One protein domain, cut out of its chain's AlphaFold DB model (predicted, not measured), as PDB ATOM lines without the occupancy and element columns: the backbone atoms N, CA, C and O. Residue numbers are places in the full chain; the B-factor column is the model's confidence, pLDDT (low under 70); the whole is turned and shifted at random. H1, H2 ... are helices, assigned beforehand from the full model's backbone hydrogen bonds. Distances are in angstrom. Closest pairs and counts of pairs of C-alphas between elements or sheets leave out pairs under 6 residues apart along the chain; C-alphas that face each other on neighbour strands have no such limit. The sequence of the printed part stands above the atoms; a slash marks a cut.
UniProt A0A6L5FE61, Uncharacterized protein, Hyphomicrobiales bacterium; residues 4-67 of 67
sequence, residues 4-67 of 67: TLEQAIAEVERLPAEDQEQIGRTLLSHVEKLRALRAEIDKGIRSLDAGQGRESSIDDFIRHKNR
ATOM      1  N   THR A   4     143.437 223.800 212.881       95.75
ATOM      2  CA  THR A   4     143.318 224.437 214.199       95.75
ATOM      3  C   THR A   4     144.165 223.753 215.277       95.75
ATOM      4  O   THR A   4     144.739 224.437 216.116       95.75
ATOM      5  N   LEU A   5     144.278 222.419 215.260       94.50
ATOM      6  CA  LEU A   5     145.100 221.688 216.237       94.50
ATOM      7  C   LEU A   5     146.594 221.886 215.960       94.50
ATOM      8  O   LEU A   5     147.374 222.055 216.891       94.50
ATOM      9  N   GLU A   6     146.966 221.922 214.682       96.69
ATOM     10  CA  GLU A   6     148.322 222.254 214.232       96.69
ATOM     11  C   GLU A   6     148.749 223.638 214.740       96.69
ATOM     12  O   GLU A   6     149.811 223.780 215.340       96.69
ATOM     13  N   GLN A   7     147.886 224.645 214.570       97.75
ATOM     14  CA  GLN A   7     148.127 226.002 215.069       97.75
ATOM     15  C   GLN A   7     148.220 226.051 216.597       97.75
ATOM     16  O   GLN A   7     149.120 226.691 217.128       97.75
ATOM     17  N   ALA A   8     147.323 225.361 217.307       96.38
ATOM     18  CA  ALA A   8     147.344 225.326 218.765       96.38
ATOM     19  C   ALA A   8     148.653 224.734 219.310       96.38
ATOM     20  O   ALA A   8     149.237 225.306 220.225       96.38
ATOM     21  N   ILE A   9     149.142 223.633 218.731       96.75
ATOM     22  CA  ILE A   9     150.421 223.032 219.141       96.75
ATOM     23  C   ILE A   9     151.583 223.991 218.871       96.75
ATOM     24  O   ILE A   9     152.407 224.189 219.757       96.75
ATOM     25  N   ALA A  10     151.608 224.652 217.710       97.88
ATOM     26  CA  ALA A  10     152.661 225.616 217.383       97.88
ATOM     27  C   ALA A  10     152.711 226.817 218.349       97.88
ATOM     28  O   ALA A  10     153.791 227.331 218.635       97.88
ATOM     29  N   GLU A  11     151.565 227.278 218.862       97.88
ATOM     30  CA  GLU A  11     151.541 228.320 219.897       97.88
ATOM     31  C   GLU A  11     152.009 227.784 221.258       97.88
ATOM     32  O   GLU A  11     152.753 228.468 221.957       97.88
ATOM     33  N   VAL A  12     151.642 226.549 221.617       97.94
ATOM     34  CA  VAL A  12     152.096 225.906 222.864       97.94
ATOM     35  C   VAL A  12     153.614 225.724 222.874       97.94
ATOM     36  O   VAL A  12     154.247 226.025 223.879       97.94
ATOM     37  N   GLU A  13     154.225 225.321 221.757       97.75
ATOM     38  CA  GLU A  13     155.682 225.133 221.634       97.75
ATOM     39  C   GLU A  13     156.507 226.397 221.935       97.75
ATOM     40  O   GLU A  13     157.691 226.302 222.260       97.75
ATOM     41  N   ARG A  14     155.899 227.587 221.849       98.19
ATOM     42  CA  ARG A  14     156.552 228.871 222.155       98.19
ATOM     43  C   ARG A  14     156.510 229.245 223.639       98.19
ATOM     44  O   ARG A  14     157.128 230.238 224.021       98.19
ATOM     45  N   LEU A  15     155.770 228.502 224.460       98.31
ATOM     46  CA  LEU A  15     155.606 228.773 225.889       98.31
ATOM     47  C   LEU A  15     156.753 228.176 226.725       98.31
ATOM     48  O   LEU A  15     157.464 227.288 226.249       98.31
ATOM     49  N   PRO A  16     156.942 228.612 227.983       98.75
ATOM     50  CA  PRO A  16     157.813 227.927 228.936       98.75
ATOM     51  C   PRO A  16     157.453 226.444 229.107       98.75
ATOM     52  O   PRO A  16     156.291 226.055 229.012       98.75
ATOM     53  N   ALA A  17     158.447 225.609 229.421       98.31
ATOM     54  CA  ALA A  17     158.267 224.156 229.523       98.31
ATOM     55  C   ALA A  17     157.209 223.729 230.560       98.31
ATOM     56  O   ALA A  17     156.522 222.731 230.361       98.31
ATOM     57  N   GLU A  18     157.058 224.484 231.651       98.31
ATOM     58  CA  GLU A  18     156.034 224.226 232.670       98.31
ATOM     59  C   GLU A  18     154.614 224.376 232.102       98.31
ATOM     60  O   GLU A  18     153.770 223.499 232.295       98.31
ATOM     61  N   ASP A  19     154.378 225.437 231.329       98.38
ATOM     62  CA  ASP A  19     153.092 225.676 230.676       98.38
ATOM     63  C   ASP A  19     152.824 224.628 229.589       98.38
ATOM     64  O   ASP A  19     151.707 224.113 229.483       98.38
ATOM     65  N   GLN A  20     153.853 224.250 228.818       98.62
ATOM     66  CA  GLN A  20     153.752 223.173 227.827       98.62
ATOM     67  C   GLN A  20     153.313 221.853 228.466       98.62
ATOM     68  O   GLN A  20     152.381 221.211 227.977       98.62
ATOM     69  N   GLU A  21     153.945 221.460 229.574       98.44
ATOM     70  CA  GLU A  21     153.621 220.228 230.294       98.44
ATOM     71  C   GLU A  21     152.194 220.272 230.855       98.44
ATOM     72  O   GLU A  21     151.426 219.318 230.699       98.44
ATOM     73  N   GLN A  22     151.796 221.391 231.464       98.38
ATOM     74  CA  GLN A  22     150.458 221.544 232.031       98.38
ATOM     75  C   GLN A  22     149.360 221.467 230.957       98.38
ATOM     76  O   GLN A  22     148.333 220.795 231.141       98.38
ATOM     77  N   ILE A  23     149.576 222.117 229.812       98.25
ATOM     78  CA  ILE A  23     148.656 222.061 228.670       98.25
ATOM     79  C   ILE A  23     148.646 220.651 228.072       98.25
ATOM     80  O   ILE A  23     147.571 220.094 227.831       98.25
ATOM     81  N   GLY A  24     149.819 220.039 227.896       97.75
ATOM     82  CA  GLY A  24     149.978 218.682 227.379       97.75
ATOM     83  C   GLY A  24     149.213 217.650 228.208       97.75
ATOM     84  O   GLY A  24     148.426 216.877 227.657       97.75
ATOM     85  N   ARG A  25     149.342 217.692 229.539       98.44
ATOM     86  CA  ARG A  25     148.575 216.836 230.466       98.44
ATOM     87  C   ARG A  25     147.071 217.009 230.313       98.44
ATOM     88  O   ARG A  25     146.328 216.026 230.298       98.44
ATOM     89  N   THR A  26     146.613 218.250 230.180       98.06
ATOM     90  CA  THR A  26     145.188 218.556 230.019       98.06
ATOM     91  C   THR A  26     144.648 217.994 228.701       98.06
ATOM     92  O   THR A  26     143.595 217.349 228.688       98.06
ATOM     93  N   LEU A  27     145.389 218.176 227.602       97.19
ATOM     94  CA  LEU A  27     145.036 217.634 226.292       97.19
ATOM     95  C   LEU A  27     145.012 216.101 226.307       97.19
ATOM     96  O   LEU A  27     144.041 215.503 225.839       97.19
ATOM     97  N   LEU A  28     146.033 215.463 226.887       98.06
ATOM     98  CA  LEU A  28     146.092 214.007 227.026       98.06
ATOM     99  C   LEU A  28     144.897 213.469 227.817       98.06
ATOM    100  O   LEU A  28     144.199 212.580 227.327       98.06
ATOM    101  N   SER A  29     144.582 214.070 228.968       98.38
ATOM    102  CA  SER A  29     143.418 213.672 229.769       98.38
ATOM    103  C   SER A  29     142.107 213.798 228.987       98.38
ATOM    104  O   SER A  29     141.228 212.936 229.077       98.38
ATOM    105  N   HIS A  30     141.950 214.854 228.184       97.88
ATOM    106  CA  HIS A  30     140.770 215.017 227.341       97.88
ATOM    107  C   HIS A  30     140.662 213.908 226.280       97.88
ATOM    108  O   HIS A  30     139.595 213.316 226.106       97.88
ATOM    109  N   VAL A  31     141.770 213.581 225.608       97.81
ATOM    110  CA  VAL A  31     141.824 212.501 224.611       97.81
ATOM    111  C   VAL A  31     141.504 211.144 225.240       97.81
ATOM    112  O   VAL A  31     140.763 210.358 224.649       97.81
ATOM    113  N   GLU A  32     142.008 210.862 226.441       98.56
ATOM    114  CA  GLU A  32     141.698 209.632 227.178       98.56
ATOM    115  C   GLU A  32     140.205 209.513 227.495       98.56
ATOM    116  O   GLU A  32     139.608 208.466 227.237       98.56
ATOM    117  N   LYS A  33     139.569 210.597 227.961       98.38
ATOM    118  CA  LYS A  33     138.118 210.627 228.208       98.38
ATOM    119  C   LYS A  33     137.316 210.368 226.934       98.38
ATOM    120  O   LYS A  33     136.359 209.598 226.968       98.38
ATOM    121  N   LEU A  34     137.715 210.960 225.805       98.44
ATOM    122  CA  LEU A  34     137.064 210.716 224.514       98.44
ATOM    123  C   LEU A  34     137.211 209.260 224.059       98.44
ATOM    124  O   LEU A  34     136.249 208.669 223.570       98.44
ATOM    125  N   ARG A  35     138.396 208.664 224.235       98.31
ATOM    126  CA  ARG A  35     138.632 207.246 223.917       98.31
ATOM    127  C   ARG A  35     137.769 206.332 224.782       98.31
ATOM    128  O   ARG A  35     137.140 205.425 224.243       98.31
ATOM    129  N   ALA A  36     137.701 206.594 226.086       98.31
ATOM    130  CA  ALA A  36     136.865 205.834 227.010       98.31
ATOM    131  C   ALA A  36     135.377 205.941 226.644       98.31
ATOM    132  O   ALA A  36     134.696 204.925 226.537       98.31
ATOM    133  N   LEU A  37     134.889 207.154 226.360       98.50
ATOM    134  CA  LEU A  37     133.507 207.367 225.928       98.50
ATOM    135  C   LEU A  37     133.194 206.600 224.640       98.50
ATOM    136  O   LEU A  37     132.156 205.950 224.548       98.50
ATOM    137  N   ARG A  38     134.097 206.641 223.653       98.38
ATOM    138  CA  ARG A  38     133.911 205.904 222.400       98.38
ATOM    139  C   ARG A  38     133.847 204.396 222.631       98.38
ATOM    140  O   ARG A  38     132.980 203.746 222.061       98.38
ATOM    141  N   ALA A  39     134.694 203.859 223.507       98.38
ATOM    142  CA  ALA A  39     134.662 202.443 223.860       98.38
ATOM    143  C   ALA A  39     133.329 202.029 224.513       98.38
ATOM    144  O   ALA A  39     132.787 200.972 224.179       98.38
ATOM    145  N   GLU A  40     132.770 202.865 225.394       98.44
ATOM    146  CA  GLU A  40     131.460 202.610 226.008       98.44
ATOM    147  C   GLU A  40     130.310 202.717 224.997       98.44
ATOM    148  O   GLU A  40     129.401 201.885 225.018       98.44
ATOM    149  N   ILE A  41     130.364 203.671 224.061       98.06
ATOM    150  CA  ILE A  41     129.392 203.759 222.959       98.06
ATOM    151  C   ILE A  41     129.464 202.504 222.086       98.06
ATOM    152  O   ILE A  41     128.436 201.878 221.838       98.06
ATOM    153  N   ASP A  42     130.663 202.090 221.674       98.25
ATOM    154  CA  ASP A  42     130.851 200.902 220.837       98.25
ATOM    155  C   ASP A  42     130.349 199.634 221.548       98.25
ATOM    156  O   ASP A  42     129.790 198.732 220.921       98.25
ATOM    157  N   LYS A  43     130.515 199.552 222.874       97.00
ATOM    158  CA  LYS A  43     129.936 198.483 223.697       97.00
ATOM    159  C   LYS A  43     128.407 198.531 223.689       97.00
ATOM    160  O   LYS A  43     127.780 197.482 223.550       97.00
ATOM    161  N   GLY A  44     127.819 199.719 223.815       95.75
ATOM    162  CA  GLY A  44     126.377 199.928 223.703       95.75
ATOM    163  C   GLY A  44     125.830 199.486 222.346       95.75
ATOM    164  O   GLY A  44     124.881 198.712 222.304       95.75
ATOM    165  N   ILE A  45     126.475 199.893 221.250       96.81
ATOM    166  CA  ILE A  45     126.095 199.501 219.883       96.81
ATOM    167  C   ILE A  45     126.125 197.976 219.733       96.81
ATOM    168  O   ILE A  45     125.117 197.389 219.362       96.81
ATOM    169  N   ARG A  46     127.221 197.313 220.136       96.94
ATOM    170  CA  ARG A  46     127.313 195.840 220.076       96.94
ATOM    171  C   ARG A  46     126.226 195.132 220.893       96.94
ATOM    172  O   ARG A  46     125.752 194.078 220.484       96.94
ATOM    173  N   SER A  47     125.850 195.689 222.044       96.44
ATOM    174  CA  SER A  47     124.755 195.172 222.877       96.44
ATOM    175  C   SER A  47     123.406 195.268 222.153       96.44
ATOM    176  O   SER A  47     122.630 194.310 222.139       96.44
ATOM    177  N   LEU A  48     123.142 196.399 221.491       94.62
ATOM    178  CA  LEU A  48     121.937 196.589 220.683       94.62
ATOM    179  C   LEU A  48     121.907 195.645 219.475       94.62
ATOM    180  O   LEU A  48     120.892 194.985 219.267       94.62
ATOM    181  N   ASP A  49     123.019 195.516 218.747       96.19
ATOM    182  CA  ASP A  49     123.144 194.607 217.598       96.19
ATOM    183  C   ASP A  49     122.933 193.137 217.998       96.19
ATOM    184  O   ASP A  49     122.385 192.345 217.234       96.19
ATOM    185  N   ALA A  50     123.312 192.771 219.227       96.56
ATOM    186  CA  ALA A  50     123.058 191.453 219.810       96.56
ATOM    187  C   ALA A  50     121.613 191.266 220.327       96.56
ATOM    188  O   ALA A  50     121.310 190.243 220.943       96.56
ATOM    189  N   GLY A  51     120.723 192.244 220.127       94.88
ATOM    190  CA  GLY A  51     119.329 192.199 220.576       94.88
ATOM    191  C   GLY A  51     119.148 192.366 222.088       94.88
ATOM    192  O   GLY A  51     118.085 192.051 222.618       94.88
ATOM    193  N   GLN A  52     120.167 192.846 222.806       93.69
ATOM    194  CA  GLN A  52     120.112 193.039 224.263       93.69
ATOM    195  C   GLN A  52     119.490 194.389 224.658       93.69
ATOM    196  O   GLN A  52     119.284 194.655 225.846       93.69
ATOM    197  N   GLY A  53     119.184 195.239 223.674       88.69
ATOM    198  CA  GLY A  53     118.426 196.470 223.867       88.69
ATOM    199  C   GLY A  53     117.016 196.199 224.387       88.69
ATOM    200  O   GLY A  53     116.373 195.222 224.010       88.69
ATOM    201  N   ARG A  54     116.524 197.078 225.259       87.19
ATOM    202  CA  ARG A  54     115.141 197.058 225.744       87.19
ATOM    203  C   ARG A  54     114.550 198.447 225.597       87.19
ATOM    204  O   ARG A  54     115.231 199.431 225.884       87.19
ATOM    205  N   GLU A  55     113.292 198.520 225.179       88.44
ATOM    206  CA  GLU A  55     112.538 199.768 225.254       88.44
ATOM    207  C   GLU A  55     112.440 200.213 226.716       88.44
ATOM    208  O   GLU A  55     112.248 199.400 227.623       88.44
ATOM    209  N   SER A  56     112.606 201.512 226.946       85.06
ATOM    210  CA  SER A  56     112.544 202.101 228.278       85.06
ATOM    211  C   SER A  56     111.589 203.282 228.256       85.06
ATOM    212  O   SER A  56     111.737 204.188 227.438       85.06
ATOM    213  N   SER A  57     110.640 203.296 229.192       89.94
ATOM    214  CA  SER A  57     109.794 204.456 229.464       89.94
ATOM    215  C   SER A  57     110.516 205.427 230.397       89.94
ATOM    216  O   SER A  57     111.097 205.023 231.410       89.94
ATOM    217  N   ILE A  58     110.465 206.719 230.072       86.69
ATOM    218  CA  ILE A  58     111.003 207.786 230.927       86.69
ATOM    219  C   ILE A  58     110.266 207.841 232.274       86.69
ATOM    220  O   ILE A  58     110.911 208.010 233.311       86.69
ATOM    221  N   ASP A  59     108.952 207.606 232.286       89.31
ATOM    222  CA  ASP A  59     108.147 207.620 233.514       89.31
ATOM    223  C   ASP A  59     108.520 206.469 234.458       89.31
ATOM    224  O   ASP A  59     108.525 206.619 235.683       89.31
ATOM    225  N   ASP A  60     108.867 205.310 233.897       86.31
ATOM    226  CA  ASP A  60     109.304 204.149 234.676       86.31
ATOM    227  C   ASP A  60     110.710 204.356 235.236       86.31
ATOM    228  O   ASP A  60     110.965 204.035 236.399       86.31
ATOM    229  N   PHE A  61     111.601 204.973 234.456       86.81
ATOM    230  CA  PHE A  61     112.942 205.328 234.908       86.81
ATOM    231  C   PHE A  61     112.911 206.309 236.092       86.81
ATOM    232  O   PHE A  61     113.582 206.077 237.102       86.81
ATOM    233  N   ILE A  62     112.100 207.371 236.006       89.44
ATOM    234  CA  ILE A  62     111.965 208.375 237.075       89.44
ATOM    235  C   ILE A  62     111.373 207.744 238.343       89.44
ATOM    236  O   ILE A  62     111.885 207.971 239.442       89.44
ATOM    237  N   ARG A  63     110.341 206.897 238.215       88.06
ATOM    238  CA  ARG A  63     109.751 206.184 239.364       88.06
ATOM    239  C   ARG A  63     110.735 205.235 240.046       88.06
ATOM    240  O   ARG A  63     110.680 205.099 241.265       88.06
ATOM    241  N   HIS A  64     111.628 204.595 239.291       82.25
ATOM    242  CA  HIS A  64     112.634 203.691 239.851       82.25
ATOM    243  C   HIS A  64     113.761 204.432 240.582       82.25
ATOM    244  O   HIS A  64     114.306 203.905 241.544       82.25
ATOM    245  N   LYS A  65     114.114 205.649 240.143       79.00
ATOM    246  CA  LYS A  65     115.172 206.469 240.760       79.00
ATOM    247  C   LYS A  65     114.767 207.148 242.071       79.00
ATOM    248  O   LYS A  65     115.648 207.453 242.864       79.00
ATOM    249  N   ASN A  66     113.472 207.383 242.281       75.00
ATOM    250  CA  ASN A  66     112.925 208.024 243.484       75.00
ATOM    251  C   ASN A  66     112.473 207.021 244.570       75.00
ATOM    252  O   ASN A  66     111.802 207.422 245.522       75.00
ATOM    253  N   ARG A  67     112.785 205.730 244.408       60.56
ATOM    254  CA  ARG A  67     112.628 204.682 245.427       60.56
ATOM    255  C   ARG A  67     113.959 204.417 246.113       60.56
ATOM    256  O   ARG A  67     113.910 204.120 247.323       60.56
TER     257      ARG A  67
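AT A GLANCE: This is residues 4 to 67 of the 67 residues of an uncharacterized protein of Hyphomicrobiales bacterium (UniProt A0A6L5FE61). One long helix, H2, makes the length of the domain; at its first end the short helix H1 folds back at a shallow tilt, and beyond its other end residues 54 to 67, with the small helix H3, stick out. The printed part has 64 residues with three named helices, in the order H1, H2, H3, and no named strand; the class is all helix. The whole is extended, with a radius of gyration of the C-alphas of 20.5 A, and its spans are 54 by 31 by 17 A.

IN THESE COORDINATES: H2, residues 17 to 49, measures 47.4 A from C-alpha 17 at (158.267, 224.156, 229.523) to C-alpha 49 at (123.144, 194.607, 217.598). Before it, H1, residues 4 to 12, measures 12.4 A and begins with C-alpha 4 at (143.318, 224.437, 214.199). After it, H3, residues 58 to 65, measures 10.8 A and ends with C-alpha 65 at (115.172, 206.469, 240.760).

HOW THE PARTS SIT: H2 only just touches H1, with 3 pairs of C-alphas within 8 A, and does so with residues 19 to 23 alone. Their closest C-alphas, those of Val 12 and Gln 20, are 5.9 A apart. The two run opposite ways at a shallow tilt of 30 degrees and form a helical hairpin. H3 touches no helix: it is apart from H2 and from H1. In H1, H2 and H3 every O i to N i+4 pair is within hydrogen-bond range.

THE WHOLE: The outline is elongated, but only just. The two C-alphas farthest apart, those of Arg 14 and Arg 67, are 55.3 A apart. Residues 25 to 43 of H2 stand free, as do residues 54 to 67, of which 58 to 65 belong to H3. The link from H1 to H2 is tight, with 4 residues, and the link from H2 to H3 is short, with 8. The printed part has no cut and ends at the chain's last residue, 67. The mean pLDDT of the printed part is 94.4, and residue 67 alone is under 70.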